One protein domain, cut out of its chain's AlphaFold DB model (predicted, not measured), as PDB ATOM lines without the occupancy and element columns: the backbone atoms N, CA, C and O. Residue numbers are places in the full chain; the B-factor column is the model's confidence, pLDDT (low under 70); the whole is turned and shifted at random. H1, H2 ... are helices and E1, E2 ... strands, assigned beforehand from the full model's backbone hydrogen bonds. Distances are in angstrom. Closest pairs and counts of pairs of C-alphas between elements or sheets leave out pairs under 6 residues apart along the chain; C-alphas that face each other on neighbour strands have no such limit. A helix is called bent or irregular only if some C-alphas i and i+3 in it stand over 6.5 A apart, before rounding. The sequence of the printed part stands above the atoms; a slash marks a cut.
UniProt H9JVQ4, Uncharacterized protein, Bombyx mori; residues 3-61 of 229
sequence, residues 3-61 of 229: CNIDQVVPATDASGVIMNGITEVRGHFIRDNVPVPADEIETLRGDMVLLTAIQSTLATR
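This is residues 3 to 61 of the 229 residues of an uncharacterized protein of Bombyx mori (UniProt H9JVQ4). A long, bent hairpin of two strands, E1 and E2, makes the longest axis, and beyond the end of E2 the chain turns off through two helices that form an arm with a corner in it. The arm begins with the short H1 and turns at its tight link into H2, leaving open space between H2 and the hairpin; residues 42 to 61 stick out free of the rest. The printed part has 59 residues, with two named strands and two named helices in the order E1, E2, H1, H2; the two-stranded sheet is antiparallel and the class is mixed, helices and strands. The whole is loose, with a radius of gyration of the C-alphas of 14.0 A and spans of 37 by 26 by 19 A.

E2, the longest strand, holds residues 18 to 31 and measures 33.2 A from first to last C-alpha. E1 holds residues 3 to 12, measures 22.6 A and begins with C-alpha 3 at (6.568, 135.279, 37.229). E1 bends by 68 degrees at residue 6, and E2 bends by 93 degrees at residue 21. H1 holds residues 38 to 45, with 11.0 A from first to last C-alpha and C-alpha 38 at (0.231, 136.847, 26.424). H2, the longest helix, holds residues 48 to 59, measures 16.0 A and ends with C-alpha 59 at (19.357, 148.695, 38.769).

E1 and E2 form a hairpin of antiparallel strands, with 160 degrees between their directions. The C-alphas of Ile 5 and Gly 27 face each other at 4.2 A. N 9 and O 24 are 2.9 A apart and N 24 and O 9 are 2.8 A apart, both within hydrogen-bond range. Residues 30 to 31 of E2 pair antiparallel with residues 34 to 35, a stretch too short to be named. H1 and H2 are close but not clearly touching, with 2 pairs of C-alphas within 8 A; the closest are those of Arg 45 and Leu 51, 7.2 A apart. Their lines are about perpendicular, at 80 degrees. H1 is apart from E1, and H2 is apart from both E1 and E2. In H1 and H2 every O i to N i+4 pair is within hydrogen-bond range.

The two C-alphas farthest apart are those of Ser 15 and Asp 32, 38.8 A. Without residues 42 to 61, which stand free, the body has 39 residues and spans 38 by 17 by 12 A. The printed part, residues 3 to 61, has no cut. The links E1 to E2 and H1 to H2 are tight, E2 to H1 is short, and no link is long. The mean pLDDT of the printed part is 85.9, and no printed residue is under 70.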
ATOM      1  N   CYS A   3       5.711 135.614  38.363       86.69
ATOM      2  CA  CYS A   3       6.568 135.279  37.229       86.69
ATOM      3  C   CYS A   3       7.518 134.153  37.635       86.69
ATOM      4  O   CYS A   3       8.245 134.296  38.620       86.69
ATOM      5  N   ASN A   4       7.514 133.067  36.872       90.06
ATOM      6  CA  ASN A   4       8.446 131.962  37.024       90.06
ATOM      7  C   ASN A   4       9.457 132.012  35.883       90.06
ATOM      8  O   ASN A   4       9.077 132.118  34.720       90.06
ATOM      9  N   ILE A   5      10.742 131.936  36.222       89.50
ATOM     10  CA  ILE A   5      11.820 131.918  35.234       89.50
ATOM     11  C   ILE A   5      12.045 130.473  34.801       89.50
ATOM     12  O   ILE A   5      12.368 129.625  35.633       89.50
ATOM     13  N   ASP A   6      11.917 130.221  33.505       87.50
ATOM     14  CA  ASP A   6      12.114 128.901  32.910       87.50
ATOM     15  C   ASP A   6      13.540 128.749  32.379       87.50
ATOM     16  O   ASP A   6      14.183 127.716  32.572       87.50
ATOM     17  N   GLN A   7      14.054 129.788  31.714       86.75
ATOM     18  CA  GLN A   7      15.351 129.728  31.049       86.75
ATOM     19  C   GLN A   7      16.071 131.075  31.062       86.75
ATOM     20  O   GLN A   7      15.462 132.136  30.941       86.75
ATOM     21  N   VAL A   8      17.398 131.017  31.152       89.00
ATOM     22  CA  VAL A   8      18.293 132.166  31.001       89.00
ATOM     23  C   VAL A   8      19.299 131.816  29.911       89.00
ATOM     24  O   VAL A   8      20.078 130.876  30.078       89.00
ATOM     25  N   VAL A   9      19.261 132.531  28.787       88.44
ATOM     26  CA  VAL A   9      20.129 132.283  27.625       88.44
ATOM     27  C   VAL A   9      20.845 133.558  27.186       88.44
ATOM     28  O   VAL A   9      20.337 134.659  27.403       88.44
ATOM     29  N   PRO A  10      22.034 133.459  26.569       86.56
ATOM     30  CA  PRO A  10      22.639 134.601  25.893       86.56
ATOM     31  C   PRO A  10      21.701 135.112  24.795       86.56
ATOM     32  O   PRO A  10      21.155 134.312  24.033       86.56
ATOM     33  N   ALA A  11      21.515 136.428  24.707       83.25
ATOM     34  CA  ALA A  11      20.693 136.985  23.642       83.25
ATOM     35  C   ALA A  11      21.378 136.769  22.290       83.25
ATOM     36  O   ALA A  11      22.603 136.837  22.182       83.25
ATOM     37  N   THR A  12      20.579 136.509  21.264       82.38
ATOM     38  CA  THR A  12      21.061 136.174  19.924       82.38
ATOM     39  C   THR A  12      20.486 137.161  18.915       82.38
ATOM     40  O   THR A  12      19.351 137.611  19.067       82.38
ATOM     41  N   ASP A  13      21.266 137.546  17.908       78.38
ATOM     42  CA  ASP A  13      20.783 138.400  16.826       78.38
ATOM     43  C   ASP A  13      19.931 137.638  15.796       78.38
ATOM     44  O   ASP A  13      19.815 136.413  15.832       78.38
ATOM     45  N   ALA A  14      19.337 138.369  14.848       72.25
ATOM     46  CA  ALA A  14      18.514 137.790  13.781       72.25
ATOM     47  C   ALA A  14      19.280 136.802  12.870       72.25
ATOM     48  O   ALA A  14      18.662 136.069  12.103       72.25
ATOM     49  N   SER A  15      20.613 136.778  12.950       72.25
ATOM     50  CA  SER A  15      21.507 135.862  12.236       72.25
ATOM     51  C   SER A  15      22.022 134.703  13.099       72.25
ATOM     52  O   SER A  15      22.829 133.907  12.618       72.25
ATOM     53  N   GLY A  16      21.559 134.559  14.345       73.56
ATOM     54  CA  GLY A  16      21.978 133.461  15.216       73.56
ATOM     55  C   GLY A  16      23.297 133.709  15.962       73.56
ATOM     56  O   GLY A  16      23.825 132.785  16.582       73.56
ATOM     57  N   VAL A  17      23.846 134.928  15.924       81.12
ATOM     58  CA  VAL A  17      25.102 135.279  16.600       81.12
ATOM     59  C   VAL A  17      24.824 135.767  18.020       81.12
ATOM     60  O   VAL A  17      23.965 136.617  18.251       81.12
ATOM     61  N   ILE A  18      25.580 135.240  18.985       83.88
ATOM     62  CA  ILE A  18      25.468 135.616  20.397       83.88
ATOM     63  C   ILE A  18      25.878 137.082  20.578       83.88
ATOM     64  O   ILE A  18      27.005 137.478  20.272       83.88
ATOM     65  N   MET A  19      24.971 137.880  21.133       80.94
ATOM     66  CA  MET A  19      25.240 139.253  21.526       80.94
ATOM     67  C   MET A  19      25.893 139.289  22.911       80.94
ATOM     68  O   MET A  19      25.293 138.929  23.926       80.94
ATOM     69  N   ASN A  20      27.130 139.778  22.968       82.00
ATOM     70  CA  ASN A  20      27.854 139.923  24.229       82.00
ATOM     71  C   ASN A  20      27.202 140.977  25.139       82.00
ATOM     72  O   ASN A  20      26.887 142.084  24.704       82.00
ATOM     73  N   GLY A  21      27.051 140.644  26.424       82.50
ATOM     74  CA  GLY A  21      26.539 141.560  27.450       82.50
ATOM     75  C   GLY A  21      25.015 141.698  27.498       82.50
ATOM     76  O   GLY A  21      24.514 142.547  28.232       82.50
ATOM     77  N   ILE A  22      24.279 140.877  26.744       86.56
ATOM     78  CA  ILE A  22      22.816 140.839  26.777       86.56
ATOM     79  C   ILE A  22      22.379 139.410  27.081       86.56
ATOM     80  O   ILE A  22      22.882 138.440  26.514       86.56
ATOM     81  N   THR A  23      21.426 139.285  27.994       88.06
ATOM     82  CA  THR A  23      20.863 138.005  28.406       88.06
ATOM     83  C   THR A  23      19.362 138.058  28.205       88.06
ATOM     84  O   THR A  23      18.708 139.020  28.605       88.06
ATOM     85  N   GLU A  24      18.835 137.024  27.573       86.94
ATOM     86  CA  GLU A  24      17.412 136.811  27.402       86.94
ATOM     87  C   GLU A  24      16.923 135.894  28.527       86.94
ATOM     88  O   GLU A  24      17.482 134.822  28.779       86.94
ATOM     89  N   VAL A  25      15.885 136.340  29.233       87.88
ATOM     90  CA  VAL A  25      15.247 135.579  30.306       87.88
ATOM     91  C   VAL A  25      13.853 135.204  29.835       87.88
ATOM     92  O   VAL A  25      13.034 136.077  29.561       87.88
ATOM     93  N   ARG A  26      13.593 133.901  29.748       87.25
ATOM     94  CA  ARG A  26      12.298 133.342  29.364       87.25
ATOM     95  C   ARG A  26      11.584 132.868  30.613       87.25
ATOM     96  O   ARG A  26      12.170 132.171  31.443       87.25
ATOM     97  N   GLY A  27      10.327 133.252  30.741       88.50
ATOM     98  CA  GLY A  27       9.501 132.871  31.869       88.50
ATOM     99  C   GLY A  27       8.027 132.927  31.525       88.50
ATOM    100  O   GLY A  27       7.623 133.566  30.552       88.50
ATOM    101  N   HIS A  28       7.231 132.274  32.357       87.81
ATOM    102  CA  HIS A  28       5.782 132.282  32.262       87.81
ATOM    103  C   HIS A  28       5.174 132.875  33.527       87.81
ATOM    104  O   HIS A  28       5.748 132.848  34.619       87.81
ATOM    105  N   PHE A  29       3.965 133.404  33.379       89.25
ATOM    106  CA  PHE A  29       3.240 134.001  34.482       89.25
ATOM    107  C   PHE A  29       2.070 133.120  34.897       89.25
ATOM    108  O   PHE A  29       1.306 132.637  34.060       89.25
ATOM    109  N   ILE A  30       1.913 132.948  36.208       90.12
ATOM    110  CA  ILE A  30       0.810 132.197  36.807       90.12
ATOM    111  C   ILE A  30      -0.035 133.137  37.664       90.12
ATOM    112  O   ILE A  30       0.475 133.960  38.441       90.12
ATOM    113  N   ARG A  31      -1.353 132.993  37.547       90.12
ATOM    114  CA  ARG A  31      -2.335 133.604  38.441       90.12
ATOM    115  C   ARG A  31      -3.354 132.541  38.833       90.12
ATOM    116  O   ARG A  31      -3.921 131.900  37.963       90.12
ATOM    117  N   ASP A  32      -3.537 132.329  40.133       88.62
ATOM    118  CA  ASP A  32      -4.520 131.377  40.673       88.62
ATOM    119  C   ASP A  32      -4.406 129.956  40.076       88.62
ATOM    120  O   ASP A  32      -5.402 129.315  39.762       88.62
ATOM    121  N   ASN A  33      -3.171 129.462  39.907       86.25
ATOM    122  CA  ASN A  33      -2.830 128.182  39.257       86.25
ATOM    123  C   ASN A  33      -3.218 128.064  37.772       86.25
ATOM    124  O   ASN A  33      -3.185 126.966  37.217       86.25
ATOM    125  N   VAL A  34      -3.534 129.177  37.110       87.81
ATOM    126  CA  VAL A  34      -3.821 129.233  35.675       87.81
ATOM    127  C   VAL A  34      -2.708 130.016  34.962       87.81
ATOM    128  O   VAL A  34      -2.273 131.058  35.472       87.81
ATOM    129  N   PRO A  35      -2.206 129.530  33.808       86.56
ATOM    130  CA  PRO A  35      -1.265 130.288  32.994       86.56
ATOM    131  C   PRO A  35      -1.933 131.561  32.464       86.56
ATOM    132  O   PRO A  35      -3.060 131.528  31.969       86.56
ATOM    133  N   VAL A  36      -1.230 132.683  32.578       87.31
ATOM    134  CA  VAL A  36      -1.720 133.983  32.110       87.31
ATOM    135  C   VAL A  36      -1.488 134.103  30.597       87.31
ATOM    136  O   VAL A  36      -0.384 133.798  30.140       87.31
ATOM    137  N   PRO A  37      -2.490 134.537  29.807       84.62
ATOM    138  CA  PRO A  37      -2.326 134.738  28.370       84.62
ATOM    139  C   PRO A  37      -1.376 135.903  28.052       84.62
ATOM    140  O   PRO A  37      -1.279 136.870  28.809       84.62
ATOM    141  N   ALA A  38      -0.716 135.830  26.891       81.50
ATOM    142  CA  ALA A  38       0.231 136.847  26.424       81.50
ATOM    143  C   ALA A  38      -0.409 138.240  26.293       81.50
ATOM    144  O   ALA A  38       0.201 139.225  26.699       81.50
ATOM    145  N   ASP A  39      -1.664 138.314  25.839       82.94
ATOM    146  CA  ASP A  39      -2.396 139.579  25.674       82.94
ATOM    147  C   ASP A  39      -2.455 140.386  26.974       82.94
ATOM    148  O   ASP A  39      -2.288 141.604  26.978       82.94
ATOM    149  N   GLU A  40      -2.656 139.705  28.103       83.00
ATOM    150  CA  GLU A  40      -2.709 140.364  29.401       83.00
ATOM    151  C   GLU A  40      -1.324 140.863  29.836       83.00
ATOM    152  O   GLU A  40      -1.210 141.944  30.410       83.00
ATOM    153  N   ILE A  41      -0.258 140.128  29.516       82.00
ATOM    154  CA  ILE A  41       1.120 140.542  29.809       82.00
ATOM    155  C   ILE A  41       1.516 141.751  28.946       82.00
ATOM    156  O   ILE A  41       2.148 142.677  29.453       82.00
ATOM    157  N   GLU A  42       1.083 141.806  27.684       82.44
ATOM    158  CA  GLU A  42       1.296 142.969  26.812       82.44
ATOM    159  C   GLU A  42       0.629 144.233  27.361       82.44
ATOM    160  O   GLU A  42       1.205 145.319  27.285       82.44
ATOM    161  N   THR A  43      -0.542 144.126  28.001       81.88
ATOM    162  CA  THR A  43      -1.144 145.306  28.649       81.88
ATOM    163  C   THR A  43      -0.274 145.860  29.781       81.88
ATOM    164  O   THR A  43      -0.218 147.078  29.968       81.88
ATOM    165  N   LEU A  44       0.473 145.001  30.484       80.00
ATOM    166  CA  LEU A  44       1.385 145.411  31.559       80.00
ATOM    167  C   LEU A  44       2.618 146.151  31.030       80.00
ATOM    168  O   LEU A  44       3.224 146.926  31.770       80.00
ATOM    169  N   ARG A  45       2.967 145.986  29.750       77.12
ATOM    170  CA  ARG A  45       4.012 146.786  29.093       77.12
ATOM    171  C   ARG A  45       3.618 148.260  28.976       77.12
ATOM    172  O   ARG A  45       4.484 149.129  28.954       77.12
ATOM    173  N   GLY A  46       2.318 148.555  28.926       80.62
ATOM    174  CA  GLY A  46       1.805 149.924  28.956       80.62
ATOM    175  C   GLY A  46       1.889 150.590  30.334       80.62
ATOM    176  O   GLY A  46       1.760 151.812  30.429       80.62
ATOM    177  N   ASP A  47       2.115 149.822  31.404       86.81
ATOM    178  CA  ASP A  47       2.172 150.343  32.768       86.81
ATOM    179  C   ASP A  47       3.563 150.917  33.089       86.81
ATOM    180  O   ASP A  47       4.513 150.217  33.459       86.81
ATOM    181  N   MET A  48       3.678 152.243  32.978       85.12
ATOM    182  CA  MET A  48       4.915 152.969  33.281       85.12
ATOM    183  C   MET A  48       5.332 152.857  34.754       85.12
ATOM    184  O   MET A  48       6.526 152.907  35.059       85.12
ATOM    185  N   VAL A  49       4.384 152.713  35.684       90.38
ATOM    186  CA  VAL A  49       4.687 152.627  37.122       90.38
ATOM    187  C   VAL A  49       5.322 151.275  37.429       90.38
ATOM    188  O   VAL A  49       6.348 151.202  38.107       90.38
ATOM    189  N   LEU A  50       4.763 150.208  36.866       87.94
ATOM    190  CA  LEU A  50       5.314 148.864  36.999       87.94
ATOM    191  C   LEU A  50       6.700 148.759  36.349       87.94
ATOM    192  O   LEU A  50       7.638 148.270  36.984       87.94
ATOM    193  N   LEU A  51       6.870 149.268  35.125       87.62
ATOM    194  CA  LEU A  51       8.162 149.218  34.431       87.62
ATOM    195  C   LEU A  51       9.254 150.005  35.162       87.62
ATOM    196  O   LEU A  51      10.382 149.526  35.280       87.62
ATOM    197  N   THR A  52       8.935 151.184  35.698       89.38
ATOM    198  CA  THR A  52       9.904 151.972  36.479       89.38
ATOM    199  C   THR A  52      10.283 151.282  37.790       89.38
ATOM    200  O   THR A  52      11.462 151.284  38.157       89.38
ATOM    201  N   ALA A  53       9.334 150.626  38.463       91.38
ATOM    202  CA  ALA A  53       9.610 149.832  39.659       91.38
ATOM    203  C   ALA A  53      10.516 148.622  39.362       91.38
ATOM    204  O   ALA A  53      11.478 148.364  40.097       91.38
ATOM    205  N   ILE A  54      10.260 147.910  38.259       88.88
ATOM    206  CA  ILE A  54      11.109 146.800  37.805       88.88
ATOM    207  C   ILE A  54      12.510 147.309  37.459       88.88
ATOM    208  O   ILE A  54      13.497 146.750  37.937       88.88
ATOM    209  N   GLN A  55      12.608 148.401  36.698       91.25
ATOM    210  CA  GLN A  55      13.886 148.996  36.315       91.25
ATOM    211  C   GLN A  55      14.704 149.420  37.538       91.25
ATOM    212  O   GLN A  55      15.901 149.155  37.600       91.25
ATOM    213  N   SER A  56      14.063 150.036  38.537       93.00
ATOM    214  CA  SER A  56      14.716 150.402  39.796       93.00
ATOM    215  C   SER A  56      15.242 149.170  40.534       93.00
ATOM    216  O   SER A  56      16.393 149.154  40.974       93.00
ATOM    217  N   THR A  57      14.438 148.107  40.599       92.50
ATOM    218  CA  THR A  57      14.822 146.847  41.248       92.50
ATOM    219  C   THR A  57      16.011 146.195  40.543       92.50
ATOM    220  O   THR A  57      16.970 145.790  41.199       92.50
ATOM    221  N   LEU A  58      16.005 146.143  39.210       90.62
ATOM    222  CA  LEU A  58      17.111 145.601  38.418       90.62
ATOM    223  C   LEU A  58      18.378 146.455  38.535       90.62
ATOM    224  O   LEU A  58      19.471 145.906  38.683       90.62
ATOM    225  N   ALA A  59      18.234 147.781  38.590       92.69
ATOM    226  CA  ALA A  59      19.357 148.695  38.769       92.69
ATOM    227  C   ALA A  59      20.094 148.462  40.100       92.69
ATOM    228  O   ALA A  59      21.318 148.580  40.140       92.69
ATOM    229  N   THR A  60      19.401 148.031  41.169       94.62
ATOM    230  CA  THR A  60      20.069 147.630  42.431       94.62
ATOM    231  C   THR A  60      21.030 146.449  42.261       94.62
ATOM    232  O   THR A  60      21.941 146.260  43.068       94.62
ATOM    233  N   ARG A  61      20.844 145.653  41.203       92.19
ATOM    234  CA  ARG A  61      21.677 144.506  40.828       92.19
ATOM    235  C   ARG A  61      22.583 144.794  39.631       92.19
ATOM    236  O   ARG A  61      23.165 143.857  39.098       92.19
TER     237      ARG A  61